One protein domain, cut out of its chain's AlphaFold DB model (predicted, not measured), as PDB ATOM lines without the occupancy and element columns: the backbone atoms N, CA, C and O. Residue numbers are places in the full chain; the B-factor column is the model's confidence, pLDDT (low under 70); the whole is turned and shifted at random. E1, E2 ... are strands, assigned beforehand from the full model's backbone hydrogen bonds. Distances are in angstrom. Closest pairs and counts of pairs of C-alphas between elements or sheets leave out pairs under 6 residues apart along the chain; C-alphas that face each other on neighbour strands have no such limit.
ATOM      1  N   LYS A  15     144.553 162.187  74.315       97.25
ATOM      2  CA  LYS A  15     145.756 163.045  74.341       97.25
ATOM      3  C   LYS A  15     146.149 163.477  75.753       97.25
ATOM      4  O   LYS A  15     147.317 163.757  76.002       97.25
ATOM      5  N   ASP A  16     145.178 163.533  76.659       96.62
ATOM      6  CA  ASP A  16     145.382 163.853  78.070       96.62
ATOM      7  C   ASP A  16     145.727 162.606  78.901       96.62
ATOM      8  O   ASP A  16     145.820 162.690  80.122       96.62
ATOM      9  N   ASN A  17     145.867 161.433  78.268       96.94
ATOM     10  CA  ASN A  17     145.931 160.128  78.929       96.94
ATOM     11  C   ASN A  17     144.755 159.900  79.892       96.94
ATOM     12  O   ASN A  17     144.929 159.317  80.960       96.94
ATOM     13  N   TRP A  18     143.569 160.409  79.537       95.62
ATOM     14  CA  TRP A  18     142.368 160.378  80.383       95.62
ATOM     15  C   TRP A  18     142.532 161.046  81.760       95.62
ATOM     16  O   TRP A  18     141.710 160.849  82.653       95.62
ATOM     17  N   ALA A  19     143.565 161.875  81.927       96.25
ATOM     18  CA  ALA A  19     143.826 162.607  83.153       96.25
ATOM     19  C   ALA A  19     143.263 164.033  83.090       96.25
ATOM     20  O   ALA A  19     143.233 164.710  82.054       96.25
ATOM     21  N   TYR A  20     142.852 164.539  84.247       96.75
ATOM     22  CA  TYR A  20     142.361 165.899  84.381       96.75
ATOM     23  C   TYR A  20     142.865 166.547  85.666       96.75
ATOM     24  O   TYR A  20     143.279 165.892  86.619       96.75
ATOM     25  N   THR A  21     142.879 167.874  85.669       96.56
ATOM     26  CA  THR A  21     143.285 168.681  86.816       96.56
ATOM     27  C   THR A  21     142.538 169.999  86.734       96.56
ATOM     28  O   THR A  21     142.430 170.574  85.651       96.56
ATOM     29  N   PHE A  22     142.049 170.458  87.879       96.44
ATOM     30  CA  PHE A  22     141.511 171.796  88.069       96.44
ATOM     31  C   PHE A  22     142.460 172.533  89.016       96.44
ATOM     32  O   PHE A  22     142.760 172.034  90.101       96.44
ATOM     33  N   SER A  23     142.990 173.675  88.583       96.31
ATOM     34  CA  SER A  23     143.918 174.502  89.358       96.31
ATOM     35  C   SER A  23     143.275 175.837  89.724       96.31
ATOM     36  O   SER A  23     142.230 176.194  89.192       96.31
ATOM     37  N   HIS A  24     143.904 176.575  90.645       95.56
ATOM     38  CA  HIS A  24     143.431 177.896  91.090       95.56
ATOM     39  C   HIS A  24     142.012 177.882  91.679       95.56
ATOM     40  O   HIS A  24     141.247 178.823  91.502       95.56
ATOM     41  N   LEU A  25     141.677 176.801  92.385       95.56
ATOM     42  CA  LEU A  25     140.414 176.666  93.095       95.56
ATOM     43  C   LEU A  25     140.494 177.348  94.461       95.56
ATOM     44  O   LEU A  25     141.447 177.124  95.217       95.56
ATOM     45  N   ASP A  26     139.474 178.134  94.792       96.69
ATOM     46  CA  ASP A  26     139.355 178.745  96.110       96.69
ATOM     47  C   ASP A  26     139.205 177.668  97.184       96.69
ATOM     48  O   ASP A  26     138.526 176.660  97.001       96.69
ATOM     49  N   LYS A  27     139.838 177.868  98.337       96.69
ATOM     50  CA  LYS A  27     139.717 176.924  99.456       96.69
ATOM     51  C   LYS A  27     138.498 177.216 100.337       96.69
ATOM     52  O   LYS A  27     137.983 176.298 100.975       96.69
ATOM     53  N   TYR A  28     138.064 178.474 100.376       94.69
ATOM     54  CA  TYR A  28     137.008 178.951 101.262       94.69
ATOM     55  C   TYR A  28     136.026 179.857 100.521       94.69
ATOM     56  O   TYR A  28     136.437 180.651  99.680       94.69
ATOM     57  N   GLU A  29     134.758 179.787 100.907       89.25
ATOM     58  CA  GLU A  29     133.683 180.686 100.491       89.25
ATOM     59  C   GLU A  29     133.023 181.226 101.763       89.25
ATOM     60  O   GLU A  29     132.647 180.458 102.644       89.25
ATOM     61  N   ASN A  30     132.947 182.552 101.915       88.31
ATOM     62  CA  ASN A  30     132.402 183.207 103.117       88.31
ATOM     63  C   ASN A  30     133.025 182.731 104.449       88.31
ATOM     64  O   ASN A  30     132.370 182.723 105.486       88.31
ATOM     65  N   GLY A  31     134.308 182.351 104.429       90.06
ATOM     66  CA  GLY A  31     135.037 181.870 105.607       90.06
ATOM     67  C   GLY A  31     134.892 180.370 105.889       90.06
ATOM     68  O   GLY A  31     135.593 179.863 106.765       90.06
ATOM     69  N   GLU A  32     134.072 179.647 105.125       90.62
ATOM     70  CA  GLU A  32     133.872 178.205 105.280       90.62
ATOM     71  C   GLU A  32     134.541 177.385 104.171       90.62
ATOM     72  O   GLU A  32     134.657 177.868 103.043       90.62
ATOM     73  N   PRO A  33     135.037 176.163 104.460       93.75
ATOM     74  CA  PRO A  33     135.681 175.322 103.455       93.75
ATOM     75  C   PRO A  33     134.727 174.949 102.318       93.75
ATOM     76  O   PRO A  33     133.612 174.496 102.558       93.75
ATOM     77  N   ILE A  34     135.198 175.055 101.077       93.62
ATOM     78  CA  ILE A  34     134.423 174.626  99.910       93.62
ATOM     79  C   ILE A  34     134.505 173.103  99.759       93.62
ATOM     80  O   ILE A  34     135.593 172.521  99.714       93.62
ATOM     81  N   VAL A  35     133.351 172.453  99.601       93.31
ATOM     82  CA  VAL A  35     133.269 171.026  99.276       93.31
ATOM     83  C   VAL A  35     133.334 170.843  97.762       93.31
ATOM     84  O   VAL A  35     132.373 171.111  97.032       93.31
ATOM     85  N   TYR A  36     134.474 170.341  97.285       95.12
ATOM     86  CA  TYR A  36     134.672 169.994  95.881       95.12
ATOM     87  C   TYR A  36     134.257 168.559  95.570       95.12
ATOM     88  O   TYR A  36     134.552 167.618  96.309       95.12
ATOM     89  N   THR A  37     133.582 168.405  94.436       94.56
ATOM     90  CA  THR A  37     133.166 167.117  93.865       94.56
ATOM     91  C   THR A  37     133.191 167.177  92.345       94.56
ATOM     92  O   THR A  37     133.140 168.263  91.754       94.56
ATOM     93  N   VAL A  38     133.277 166.017  91.705       94.75
ATOM     94  CA  VAL A  38     133.299 165.879  90.248       94.75
ATOM     95  C   VAL A  38     132.079 165.104  89.784       94.75
ATOM     96  O   VAL A  38     131.658 164.163  90.444       94.75
ATOM     97  N   ASN A  39     131.538 165.521  88.643       91.62
ATOM     98  CA  ASN A  39     130.462 164.850  87.931       91.62
ATOM     99  C   ASN A  39     130.875 164.711  86.472       91.62
ATOM    100  O   ASN A  39     131.664 165.513  85.970       91.62
ATOM    101  N   GLU A  40     130.299 163.724  85.802       91.44
ATOM    102  CA  GLU A  40     130.457 163.522  84.370       91.44
ATOM    103  C   GLU A  40     129.119 163.749  83.668       91.44
ATOM    104  O   GLU A  40     128.058 163.396  84.196       91.44
ATOM    105  N   ASP A  41     129.177 164.358  82.486       89.19
ATOM    106  CA  ASP A  41     128.021 164.438  81.604       89.19
ATOM    107  C   ASP A  41     127.663 163.033  81.090       89.19
ATOM    108  O   ASP A  41     128.498 162.134  81.017       89.19
ATOM    109  N   ARG A  42     126.395 162.825  80.730       88.25
ATOM    110  CA  ARG A  42     125.905 161.517  80.282       88.25
ATOM    111  C   ARG A  42     126.710 160.992  79.085       88.25
ATOM    112  O   ARG A  42     126.734 161.631  78.033       88.25
ATOM    113  N   VAL A  43     127.217 159.766  79.206       90.19
ATOM    114  CA  VAL A  43     127.827 159.007  78.107       90.19
ATOM    115  C   VAL A  43     126.880 157.873  77.679       90.19
ATOM    116  O   VAL A  43     126.479 157.071  78.529       90.19
ATOM    117  N   PRO A  44     126.470 157.805  76.396       90.81
ATOM    118  CA  PRO A  44     125.623 156.720  75.914       90.81
ATOM    119  C   PRO A  44     126.290 155.351  76.014       90.81
ATOM    120  O   PRO A  44     127.491 155.262  75.798       90.81
ATOM    121  N   ASP A  45     125.521 154.300  76.307       94.56
ATOM    122  CA  ASP A  45     126.001 152.917  76.489       94.56
ATOM    123  C   ASP A  45     127.047 152.717  77.610       94.56
ATOM    124  O   ASP A  45     127.708 151.678  77.666       94.56
ATOM    125  N   TYR A  46     127.200 153.676  78.528       94.88
ATOM    126  CA  TYR A  46     128.127 153.585  79.659       94.88
ATOM    127  C   TYR A  46     127.458 153.923  80.992       94.88
ATOM    128  O   TYR A  46     126.677 154.865  81.116       94.88
ATOM    129  N   THR A  47     127.832 153.170  82.022       95.06
ATOM    130  CA  THR A  47     127.463 153.429  83.413       95.06
ATOM    131  C   THR A  47     128.649 154.051  84.140       95.06
ATOM    132  O   THR A  47     129.709 153.426  84.252       95.06
ATOM    133  N   VAL A  48     128.452 155.261  84.673       95.50
ATOM    134  CA  VAL A  48     129.472 155.965  85.457       95.50
ATOM    135  C   VAL A  48     129.470 155.531  86.926       95.50
ATOM    136  O   VAL A  48     128.422 155.317  87.549       95.50
ATOM    137  N   SER A  49     130.662 155.433  87.505       95.00
ATOM    138  CA  SER A  49     130.899 155.369  88.943       95.00
ATOM    139  C   SER A  49     131.975 156.373  89.324       95.00
ATOM    140  O   SER A  49     133.014 156.429  88.676       95.00
ATOM    141  N   ILE A  50     131.744 157.126  90.396       94.25
ATOM    142  CA  ILE A  50     132.687 158.131  90.889       94.25
ATOM    143  C   ILE A  50     133.117 157.727  92.293       94.25
ATOM    144  O   ILE A  50     132.272 157.487  93.159       94.25
ATOM    145  N   LYS A  51     134.427 157.624  92.505       92.56
ATOM    146  CA  LYS A  51     135.030 157.407  93.817       92.56
ATOM    147  C   LYS A  51     136.046 158.512  94.052       92.56
ATOM    148  O   LYS A  51     137.080 158.547  93.399       92.56
ATOM    149  N   ASP A  52     135.731 159.414  94.975       89.88
ATOM    150  CA  ASP A  52     136.494 160.643  95.196       89.88
ATOM    151  C   ASP A  52     136.635 161.454  93.898       89.88
ATOM    152  O   ASP A  52     135.657 162.055  93.457       89.88
ATOM    153  N   ASN A  53     137.818 161.437  93.281       92.38
ATOM    154  CA  ASN A  53     138.098 162.104  92.009       92.38
ATOM    155  C   ASN A  53     138.293 161.103  90.853       92.38
ATOM    156  O   ASN A  53     138.514 161.506  89.715       92.38
ATOM    157  N   ASP A  54     138.196 159.802  91.102       95.50
ATOM    158  CA  ASP A  54     138.325 158.796  90.055       95.50
ATOM    159  C   ASP A  54     136.957 158.538  89.421       95.50
ATOM    160  O   ASP A  54     136.005 158.117  90.088       95.50
ATOM    161  N   ILE A  55     136.865 158.785  88.116       96.38
ATOM    162  CA  ILE A  55     135.672 158.531  87.306       96.38
ATOM    163  C   ILE A  55     135.915 157.250  86.512       96.38
ATOM    164  O   ILE A  55     136.867 157.147  85.743       96.38
ATOM    165  N   THR A  56     135.061 156.250  86.717       96.62
ATOM    166  CA  THR A  56     135.102 154.974  85.999       96.62
ATOM    167  C   THR A  56     133.865 154.841  85.126       96.62
ATOM    168  O   THR A  56     132.747 154.811  85.640       96.62
ATOM    169  N   ASN A  57     134.081 154.677  83.822       96.94
ATOM    170  CA  ASN A  57     133.042 154.355  82.854       96.94
ATOM    171  C   ASN A  57     133.093 152.873  82.499       96.94
ATOM    172  O   ASN A  57     134.093 152.378  81.984       96.94
ATOM    173  N   SER A  58     132.004 152.158  82.779       97.31
ATOM    174  CA  SER A  58     131.844 150.751  82.406       97.31
ATOM    175  C   SER A  58     130.907 150.636  81.215       97.31
ATOM    176  O   SER A  58     129.807 151.185  81.256       97.31
ATOM    177  N   TYR A  59     131.339 149.938  80.163       96.88
ATOM    178  CA  TYR A  59     130.513 149.722  78.977       96.88
ATOM    179  C   TYR A  59     129.313 148.841  79.330       96.88
ATOM    180  O   TYR A  59     129.463 147.692  79.750       96.88
ATOM    181  N   THR A  60     128.120 149.397  79.169       95.19
ATOM    182  CA  THR A  60     126.832 148.796  79.509       95.19
ATOM    183  C   THR A  60     125.836 149.104  78.384       95.19
ATOM    184  O   THR A  60     125.111 150.098  78.470       95.19
ATOM    185  N   PRO A  61     125.794 148.282  77.317       95.94
ATOM    186  CA  PRO A  61     124.947 148.526  76.148       95.94
ATOM    187  C   PRO A  61     123.482 148.791  76.510       95.94
ATOM    188  O   PRO A  61     122.863 148.020  77.245       95.94
ATOM    189  N   GLY A  62     122.914 149.872  75.974       93.50
ATOM    190  CA  GLY A  62     121.536 150.297  76.208       93.50
ATOM    191  C   GLY A  62     121.266 150.861  77.604       93.50
ATOM    192  O   GLY A  62     120.105 151.142  77.924       93.50
ATOM    193  N   LYS A  63     122.306 151.037  78.429       94.38
ATOM    194  CA  LYS A  63     122.221 151.587  79.784       94.38
ATOM    195  C   LYS A  63     123.019 152.878  79.929       94.38
ATOM    196  O   LYS A  63     123.975 153.120  79.200       94.38
ATOM    197  N   THR A  64     122.627 153.692  80.903       93.88
ATOM    198  CA  THR A  64     123.315 154.934  81.254       93.88
ATOM    199  C   THR A  64     123.192 155.263  82.742       93.88
ATOM    200  O   THR A  64     122.536 154.547  83.504       93.88
ATOM    201  N   SER A  65     123.789 156.379  83.150       93.88
ATOM    202  CA  SER A  65     123.701 156.925  84.502       93.88
ATOM    203  C   SER A  65     123.197 158.367  84.493       93.88
ATOM    204  O   SER A  65     123.371 159.106  83.525       93.88
ATOM    205  N   VAL A  66     122.590 158.781  85.604       92.75
ATOM    206  CA  VAL A  66     122.216 160.176  85.865       92.75
ATOM    207  C   VAL A  66     122.726 160.570  87.241       92.75
ATOM    208  O   VAL A  66     122.452 159.887  88.227       92.75
ATOM    209  N   THR A  67     123.419 161.700  87.303       90.81
ATOM    210  CA  THR A  67     123.929 162.275  88.547       90.81
ATOM    211  C   THR A  67     123.086 163.474  88.960       90.81
ATOM    212  O   THR A  67     122.655 164.265  88.121       90.81
ATOM    213  N   VAL A  68     122.854 163.621  90.261       91.88
ATOM    214  CA  VAL A  68     122.213 164.793  90.859       91.88
ATOM    215  C   VAL A  68     123.090 165.350  91.967       91.88
ATOM    216  O   VAL A  68     123.665 164.595  92.749       91.88
ATOM    217  N   SER A  69     123.149 166.675  92.048       89.75
ATOM    218  CA  SER A  69     123.744 167.416  93.155       89.75
ATOM    219  C   SER A  69     122.759 168.457  93.675       89.75
ATOM    220  O   SER A  69     122.097 169.131  92.882       89.75
ATOM    221  N   LYS A  70     122.674 168.625  94.997       88.12
ATOM    222  CA  LYS A  70     121.930 169.728  95.613       88.12
ATOM    223  C   LYS A  70     122.896 170.849  95.989       88.12
ATOM    224  O   LYS A  70     123.877 170.623  96.686       88.12
ATOM    225  N   HIS A  71     122.570 172.055  95.539       88.50
ATOM    226  CA  HIS A  71     123.174 173.300  95.999       88.50
ATOM    227  C   HIS A  71     122.226 173.999  96.981       88.50
ATOM    228  O   HIS A  71     121.014 174.052  96.746       88.50
ATOM    229  N   TRP A  72     122.784 174.535  98.063       89.00
ATOM    230  CA  TRP A  72     122.073 175.321  99.065       89.00
ATOM    231  C   TRP A  72     122.444 176.798  98.930       89.00
ATOM    232  O   TRP A  72     123.589 177.170  99.161       89.00
ATOM    233  N   SER A  73     121.473 177.639  98.569       88.06
ATOM    234  CA  SER A  73     121.638 179.097  98.511       88.06
ATOM    235  C   SER A  73     121.007 179.733  99.753       88.06
ATOM    236  O   SER A  73     119.923 180.300  99.693       88.06
ATOM    237  N   ASP A  74     121.655 179.553 100.903       87.56
ATOM    238  CA  ASP A  74     121.125 179.894 102.237       87.56
ATOM    239  C   ASP A  74     122.185 180.553 103.146       87.56
ATOM    240  O   ASP A  74     122.174 180.383 104.366       87.56
ATOM    241  N   SER A  75     123.143 181.268 102.541       88.56
ATOM    242  CA  SER A  75     124.265 181.916 103.243       88.56
ATOM    243  C   SER A  75     125.016 180.964 104.176       88.56
ATOM    244  O   SER A  75     125.363 181.314 105.299       88.56
ATOM    245  N   ASN A  76     125.246 179.741 103.696       86.62
ATOM    246  CA  ASN A  76     125.856 178.667 104.460       86.62
ATOM    247  C   ASN A  76     125.104 178.348 105.765       86.62
ATOM    248  O   ASN A  76     125.667 178.300 106.856       86.62
ATOM    249  N   ASN A  77     123.797 178.125 105.632       89.25
ATOM    250  CA  ASN A  77     122.918 177.785 106.746       89.25
ATOM    251  C   ASN A  77     122.995 178.796 107.911       89.25
ATOM    252  O   ASN A  77     122.933 178.402 109.075       89.25
ATOM    253  N   GLN A  78     123.128 180.093 107.607       90.25
ATOM    254  CA  GLN A  78     123.257 181.160 108.610       90.25
ATOM    255  C   GLN A  78     122.131 181.120 109.657       90.25
ATOM    256  O   GLN A  78     122.373 181.344 110.842       90.25
ATOM    257  N   ASP A  79     120.914 180.797 109.216       91.50
ATOM    258  CA  ASP A  79     119.725 180.729 110.069       91.50
ATOM    259  C   ASP A  79     119.557 179.366 110.770       91.50
ATOM    260  O   ASP A  79     118.661 179.195 111.594       91.50
ATOM    261  N   GLY A  80     120.395 178.372 110.455       93.50
ATOM    262  CA  GLY A  80     120.359 177.044 111.078       93.50
ATOM    263  C   GLY A  80     119.161 176.168 110.683       93.50
ATOM    264  O   GLY A  80     118.913 175.152 111.330       93.50
ATOM    265  N   ILE A  81     118.410 176.545 109.645       92.12
ATOM    266  CA  ILE A  81     117.157 175.892 109.231       92.12
ATOM    267  C   ILE A  81     117.322 174.847 108.120       92.12
ATOM    268  O   ILE A  81     116.343 174.203 107.735       92.12
ATOM    269  N   ARG A  82     118.534 174.673 107.577       91.19
ATOM    270  CA  ARG A  82     118.799 173.660 106.552       91.19
ATOM    271  C   ARG A  82     118.441 172.275 107.110       91.19
ATOM    272  O   ARG A  82     118.954 171.896 108.166       91.19
ATOM    273  N   PRO A  83     117.586 171.497 106.423       92.50
ATOM    274  CA  PRO A  83     117.251 170.158 106.875       92.50
ATOM    275  C   PRO A  83     118.490 169.258 106.844       92.50
ATOM    276  O   PRO A  83     119.400 169.457 106.039       92.50
ATOM    277  N   GLN A  84     118.509 168.241 107.706       93.56
ATOM    278  CA  GLN A  84     119.609 167.270 107.753       93.56
ATOM    279  C   GLN A  84     119.706 166.444 106.467       93.56
ATOM    280  O   GLN A  84     120.802 166.065 106.048       93.56
ATOM    281  N   ASP A  85     118.565 166.192 105.835       94.69
ATOM    282  CA  ASP A  85     118.466 165.447 104.597       94.69
ATOM    283  C   ASP A  85     117.263 165.889 103.755       94.69
ATOM    284  O   ASP A  85     116.352 166.575 104.225       94.69
ATOM    285  N   ILE A  86     117.291 165.526 102.475       91.69
ATOM    286  CA  ILE A  86     116.171 165.697 101.547       91.69
ATOM    287  C   ILE A  86     115.946 164.416 100.752       91.69
ATOM    288  O   ILE A  86     116.886 163.671 100.473       91.69
ATOM    289  N   SER A  87     114.709 164.208 100.306       93.06
ATOM    290  CA  SER A  87     114.357 163.127  99.389       93.06
ATOM    291  C   SER A  87     114.281 163.630  97.945       93.06
ATOM    292  O   SER A  87     113.714 164.689  97.673       93.06
ATOM    293  N   VAL A  88     114.857 162.873  97.013       92.00
ATOM    294  CA  VAL A  88     114.956 163.199  95.585       92.00
ATOM    295  C   VAL A  88     114.444 162.013  94.777       92.00
ATOM    296  O   VAL A  88     114.872 160.879  94.975       92.00
ATOM    297  N   GLN A  89     113.539 162.266  93.837       95.00
ATOM    298  CA  GLN A  89     112.936 161.230  92.997       95.00
ATOM    299  C   GLN A  89     113.444 161.359  91.561       95.00
ATOM    300  O   GLN A  89     113.435 162.451  90.990       95.00
ATOM    301  N   LEU A  90     113.853 160.245  90.951       93.19
ATOM    302  CA  LEU A  90     114.125 160.193  89.517       93.19
ATOM    303  C   LEU A  90     112.815 160.026  88.750       93.19
ATOM    304  O   LEU A  90     111.980 159.202  89.125       93.19
ATOM    305  N   TYR A  91     112.655 160.763  87.657       91.38
ATOM    306  CA  TYR A  91     111.546 160.606  86.727       91.38
ATOM    307  C   TYR A  91     112.055 160.116  85.375       91.38
ATOM    308  O   TYR A  91     113.046 160.630  84.870       91.38
ATOM    309  N   ALA A  92     111.356 159.154  84.783       89.19
ATOM    310  CA  ALA A  92     111.562 158.644  83.435       89.19
ATOM    311  C   ALA A  92     110.298 158.941  82.621       89.19
ATOM    312  O   ALA A  92     109.213 158.450  82.950       89.19
ATOM    313  N   ASP A  93     110.415 159.792  81.599       88.56
ATOM    314  CA  ASP A  93     109.289 160.237  80.764       88.56
ATOM    315  C   ASP A  93     108.102 160.781  81.587       88.56
ATOM    316  O   ASP A  93     106.936 160.454  81.356       88.56
ATOM    317  N   GLY A  94     108.416 161.592  82.601       87.88
ATOM    318  CA  GLY A  94     107.424 162.224  83.477       87.88
ATOM    319  C   GLY A  94     106.782 161.293  84.511       87.88
ATOM    320  O   GLY A  94     105.889 161.731  85.230       87.88
ATOM    321  N   LYS A  95     107.228 160.037  84.627       89.06
ATOM    322  CA  LYS A  95     106.769 159.088  85.654       89.06
ATOM    323  C   LYS A  95     107.879 158.773  86.641       89.06
ATOM    324  O   LYS A  95     109.036 158.693  86.245       89.06
ATOM    325  N   GLU A  96     107.527 158.554  87.901       90.75
ATOM    326  CA  GLU A  96     108.483 158.130  88.925       90.75
ATOM    327  C   GLU A  96     109.208 156.845  88.498       90.75
ATOM    328  O   GLU A  96     108.598 155.883  88.019       90.75
ATOM    329  N   SER A  97     110.528 156.850  88.645       89.81
ATOM    330  CA  SER A  97     111.422 155.757  88.287       89.81
ATOM    331  C   SER A  97     112.187 155.290  89.520       89.81
ATOM    332  O   SER A  97     113.135 155.940  89.958       89.81
ATOM    333  N   GLY A  98     111.785 154.143  90.069       90.50
ATOM    334  CA  GLY A  98     112.381 153.584  91.282       90.50
ATOM    335  C   GLY A  98     111.985 154.339  92.554       90.50
ATOM    336  O   GLY A  98     111.092 155.184  92.538       90.50
ATOM    337  N   LYS A  99     112.641 154.000  93.668       91.69
ATOM    338  CA  LYS A  99     112.402 154.640  94.968       91.69
ATOM    339  C   LYS A  99     113.099 156.008  95.047       91.69
ATOM    340  O   LYS A  99     114.167 156.159  94.444       91.69
ATOM    341  N   PRO A 100     112.565 156.953  95.840       92.56
ATOM    342  CA  PRO A 100     113.284 158.169  96.179       92.56
ATOM    343  C   PRO A 100     114.620 157.858  96.862       92.56
ATOM    344  O   PRO A 100     114.757 156.847  97.557       92.56
ATOM    345  N   VAL A 101     115.590 158.748  96.689       94.12
ATOM    346  CA  VAL A 101     116.922 158.664  97.295       94.12
ATOM    347  C   VAL A 101     117.133 159.832  98.244       94.12
ATOM    348  O   VAL A 101     116.591 160.915  98.035       94.12
ATOM    349  N   THR A 102     117.926 159.615  99.286       94.94
ATOM    350  CA  THR A 102     118.214 160.639 100.292       94.94
ATOM    351  C   THR A 102     119.533 161.338  99.978       94.94
ATOM    352  O   THR A 102     120.554 160.677  99.788       94.94
ATOM    353  N   LEU A 103     119.526 162.670  99.953       92.38
ATOM    354  CA  LEU A 103     120.733 163.499  99.901       92.38
ATOM    355  C   LEU A 103     120.973 164.139 101.266       92.38
ATOM    356  O   LEU A 103     120.024 164.611 101.887       92.38
ATOM    357  N   ASN A 104     122.225 164.149 101.714       94.06
ATOM    358  CA  ASN A 104     122.645 164.727 102.987       94.06
ATOM    359  C   ASN A 104     124.145 165.060 102.966       94.06
ATOM    360  O   ASN A 104     124.843 164.820 101.979       94.06
ATOM    361  N   GLU A 105     124.664 165.575 104.078       93.00
ATOM    362  CA  GLU A 105     126.088 165.902 104.207       93.00
ATOM    363  C   GLU A 105     127.002 164.680 104.003       93.00
ATOM    364  O   GLU A 105     128.042 164.767 103.353       93.00
ATOM    365  N   GLY A 106     126.578 163.503 104.477       94.94
ATOM    366  CA  GLY A 106     127.355 162.264 104.389       94.94
ATOM    367  C   GLY A 106     127.631 161.799 102.956       94.94
ATOM    368  O   GLY A 106     128.663 161.178 102.707       94.94
ATOM    369  N   ASN A 107     126.753 162.129 102.004       94.12
ATOM    370  CA  ASN A 107     126.969 161.877 100.577       94.12
ATOM    371  C   ASN A 107     127.318 163.140  99.779       94.12
ATOM    372  O   ASN A 107     127.201 163.137  98.553       94.12
ATOM    373  N   LYS A 108     127.767 164.207 100.456       94.56
ATOM    374  CA  LYS A 108     128.109 165.501  99.839       94.56
ATOM    375  C   LYS A 108     126.974 166.019  98.950       94.56
ATOM    376  O   LYS A 108     127.215 166.554  97.862       94.56
ATOM    377  N   TRP A 109     125.739 165.792  99.402       94.31
ATOM    378  CA  TRP A 109     124.507 166.179  98.729       94.31
ATOM    379  C   TRP A 109     124.419 165.692  97.276       94.31
ATOM    380  O   TRP A 109     123.900 166.400  96.406       94.31
ATOM    381  N   GLN A 110     124.938 164.490  97.006       92.44
ATOM    382  CA  GLN A 110     125.038 163.908  95.670       92.44
ATOM    383  C   GLN A 110     124.604 162.450  95.607       92.44
ATOM    384  O   GLN A 110     124.761 161.675  96.549       92.44
ATOM    385  N   TYR A 111     124.068 162.077  94.447       93.88
ATOM    386  CA  TYR A 111     123.691 160.705  94.151       93.88
ATOM    387  C   TYR A 111     123.807 160.406  92.656       93.88
ATOM    388  O   TYR A 111     123.590 161.282  91.818       93.88
ATOM    389  N   ILE A 112     124.120 159.149  92.331       94.69
ATOM    390  CA  ILE A 112     124.200 158.639  90.961       94.69
ATOM    391  C   ILE A 112     123.222 157.474  90.828       94.69
ATOM    392  O   ILE A 112     123.420 156.421  91.439       94.69
ATOM    393  N   TRP A 113     122.194 157.639  89.997       95.06
ATOM    394  CA  TRP A 113     121.414 156.504  89.513       95.06
ATOM    395  C   TRP A 113     122.181 155.823  88.387       95.06
ATOM    396  O   TRP A 113     122.607 156.483  87.440       95.06
ATOM    397  N   LYS A 114     122.350 154.507  88.503       94.69
ATOM    398  CA  LYS A 114     123.120 153.669  87.578       94.69
ATOM    399  C   LYS A 114     122.203 152.730  86.799       94.69
ATOM    400  O   LYS A 114     121.069 152.496  87.215       94.69
ATOM    401  N   GLU A 115     122.722 152.181  85.703       93.25
ATOM    402  CA  GLU A 115     122.083 151.119  84.908       93.25
ATOM    403  C   GLU A 115     120.662 151.456  84.413       93.25
ATOM    404  O   GLU A 115     119.793 150.588  84.253       93.25
ATOM    405  N   LEU A 116     120.422 152.739  84.142       93.19
ATOM    406  CA  LEU A 116     119.150 153.246  83.648       93.19
ATOM    407  C   LEU A 116     118.982 152.894  82.176       93.19
ATOM    408  O   LEU A 116     119.892 153.127  81.387       93.19
ATOM    409  N   ASP A 117     117.809 152.399  81.783       93.44
ATOM    410  CA  ASP A 117     117.514 152.166  80.368       93.44
ATOM    411  C   ASP A 117     117.593 153.476  79.582       93.44
ATOM    412  O   ASP A 117     116.897 154.450  79.896       93.44
ATOM    413  N   GLU A 118     118.411 153.489  78.531       89.69
ATOM    414  CA  GLU A 118     118.528 154.635  77.629       89.69
ATOM    415  C   GLU A 118     117.328 154.790  76.715       89.69
ATOM    416  O   GLU A 118     117.012 155.897  76.272       89.69
ATOM    417  N   LYS A 119     116.688 153.666  76.393       86.38
ATOM    418  CA  LYS A 119     115.536 153.610  75.510       86.38
ATOM    419  C   LYS A 119     114.411 152.840  76.171       86.38
ATOM    420  O   LYS A 119     114.613 151.754  76.702       86.38
ATOM    421  N   LYS A 120     113.201 153.369  76.042       85.56
ATOM    422  CA  LYS A 120     111.958 152.711  76.434       85.56
ATOM    423  C   LYS A 120     111.050 152.639  75.214       85.56
ATOM    424  O   LYS A 120     110.772 153.653  74.579       85.56
ATOM    425  N   ASN A 121     110.625 151.432  74.843       83.44
ATOM    426  CA  ASN A 121     109.815 151.186  73.639       83.44
ATOM    427  C   ASN A 121     110.427 151.792  72.355       83.44
ATOM    428  O   ASN A 121     109.725 152.385  71.538       83.44
ATOM    429  N   GLY A 122     111.753 151.702  72.206       78.69
ATOM    430  CA  GLY A 122     112.485 152.223  71.044       78.69
ATOM    431  C   GLY A 122     112.708 153.743  71.019       78.69
ATOM    432  O   GLY A 122     113.396 154.221  70.121       78.69
ATOM    433  N   LYS A 123     112.186 154.504  71.991       77.38
ATOM    434  CA  LYS A 123     112.408 155.955  72.131       77.38
ATOM    435  C   LYS A 123     113.407 156.250  73.241       77.38
ATOM    436  O   LYS A 123     113.440 155.516  74.222       77.38
ATOM    437  N   THR A 124     114.186 157.323  73.101       80.12
ATOM    438  CA  THR A 124     115.075 157.814  74.164       80.12
ATOM    439  C   THR A 124     114.273 158.081  75.431       80.12
ATOM    440  O   THR A 124     113.268 158.786  75.385       80.12
ATOM    441  N   ASN A 125     114.724 157.508  76.538       82.44
ATOM    442  CA  ASN A 125     114.141 157.694  77.853       82.44
ATOM    443  C   ASN A 125     114.679 158.992  78.476       82.44
ATOM    444  O   ASN A 125     115.895 159.176  78.606       82.44
ATOM    445  N   ASN A 126     113.779 159.896  78.862       81.25
ATOM    446  CA  ASN A 126     114.141 161.192  79.428       81.25
ATOM    447  C   ASN A 126     114.244 161.112  80.954       81.25
ATOM    448  O   ASN A 126     113.349 161.557  81.677       81.25
ATOM    449  N   ASN A 127     115.346 160.535  81.437       81.38
ATOM    450  CA  ASN A 127     115.641 160.445  82.864       81.38
ATOM    451  C   ASN A 127     116.001 161.829  83.429       81.38
ATOM    452  O   ASN A 127     117.009 162.421  83.040       81.38
ATOM    453  N   LYS A 128     115.190 162.344  84.358       84.12
ATOM    454  CA  LYS A 128     115.383 163.646  85.004       84.12
ATOM    455  C   LYS A 128     115.154 163.553  86.517       84.12
ATOM    456  O   LYS A 128     114.073 163.149  86.941       84.12
ATOM    457  N   PRO A 129     116.124 163.963  87.347       76.19
ATOM    458  CA  PRO A 129     115.922 164.086  88.785       76.19
ATOM    459  C   PRO A 129     114.959 165.234  89.117       76.19
ATOM    460  O   PRO A 129     114.987 166.289  88.472       76.19
ATOM    461  N   ASN A 130     114.142 165.054  90.151       82.69
ATOM    462  CA  ASN A 130     113.407 166.135  90.794       82.69
ATOM    463  C   ASN A 130     114.118 166.550  92.082       82.69
ATOM    464  O   ASN A 130     114.153 165.778  93.038       82.69
ATOM    465  N   LEU A 131     114.652 167.770  92.111       66.12
ATOM    466  CA  LEU A 131     115.175 168.376  93.329       66.12
ATOM    467  C   LEU A 131     114.036 169.128  94.030       66.12
ATOM    468  O   LEU A 131     113.433 169.994  93.394       66.12
TER     469      LEU A 131
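AT A GLANCE: This is residues 15 to 131 of the 163 residues of the protein "Cna B-type domain-containing protein" of Melissococcus sp. OM08-11BH (UniProt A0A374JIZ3). Amid little regular structure, a long unnamed stretch, residues 15 to 45, leads to the hairpin E1 E2, beside a sandwich of two small sheets, E3 E6 and E5 E4 E7, partly face to face. The 117 printed residues have no named helix and seven strands, E1 to E7, holding 43 residues, under half; the class is all strand, each sheet antiparallel. The whole is loose, radius of gyration of the C-alphas 16.6 A, and flat, spanning 50 by 40 by 18 A.

IN THESE COORDINATES: Find C-alpha 46 at (128.127, 153.585, 79.659), where E1, residues 46 to 51, 16.2 A, begins. Read on to E2, 54 to 59, 16.3 A; E3, 63 to 69, 20.8 A; E4, 85 to 92, 23.3 A; E5, 101 to 104; E6, 110 to 117, 20.7 A; and E7, 127 to 130, ending at (113.407, 166.135, 90.794).

HOW THE PARTS SIT: In hairpin E1 E2, see N 49 and O 56, 2.9 A. E1 touches E3, closest C-alphas Thr 47 and Thr 64, 4.9 A. E3 pairs with E6 at N 66 and O 113, 2.9 A. E4 has staggered pairing, with N 86 and O 103 of E5, and N 91 and O 128 of E7, within hydrogen-bond range, both 2.9 A.

THE WHOLE: Uncut, the printed part has one long link, E3 to E4; only residue 131 is under pLDDT 70.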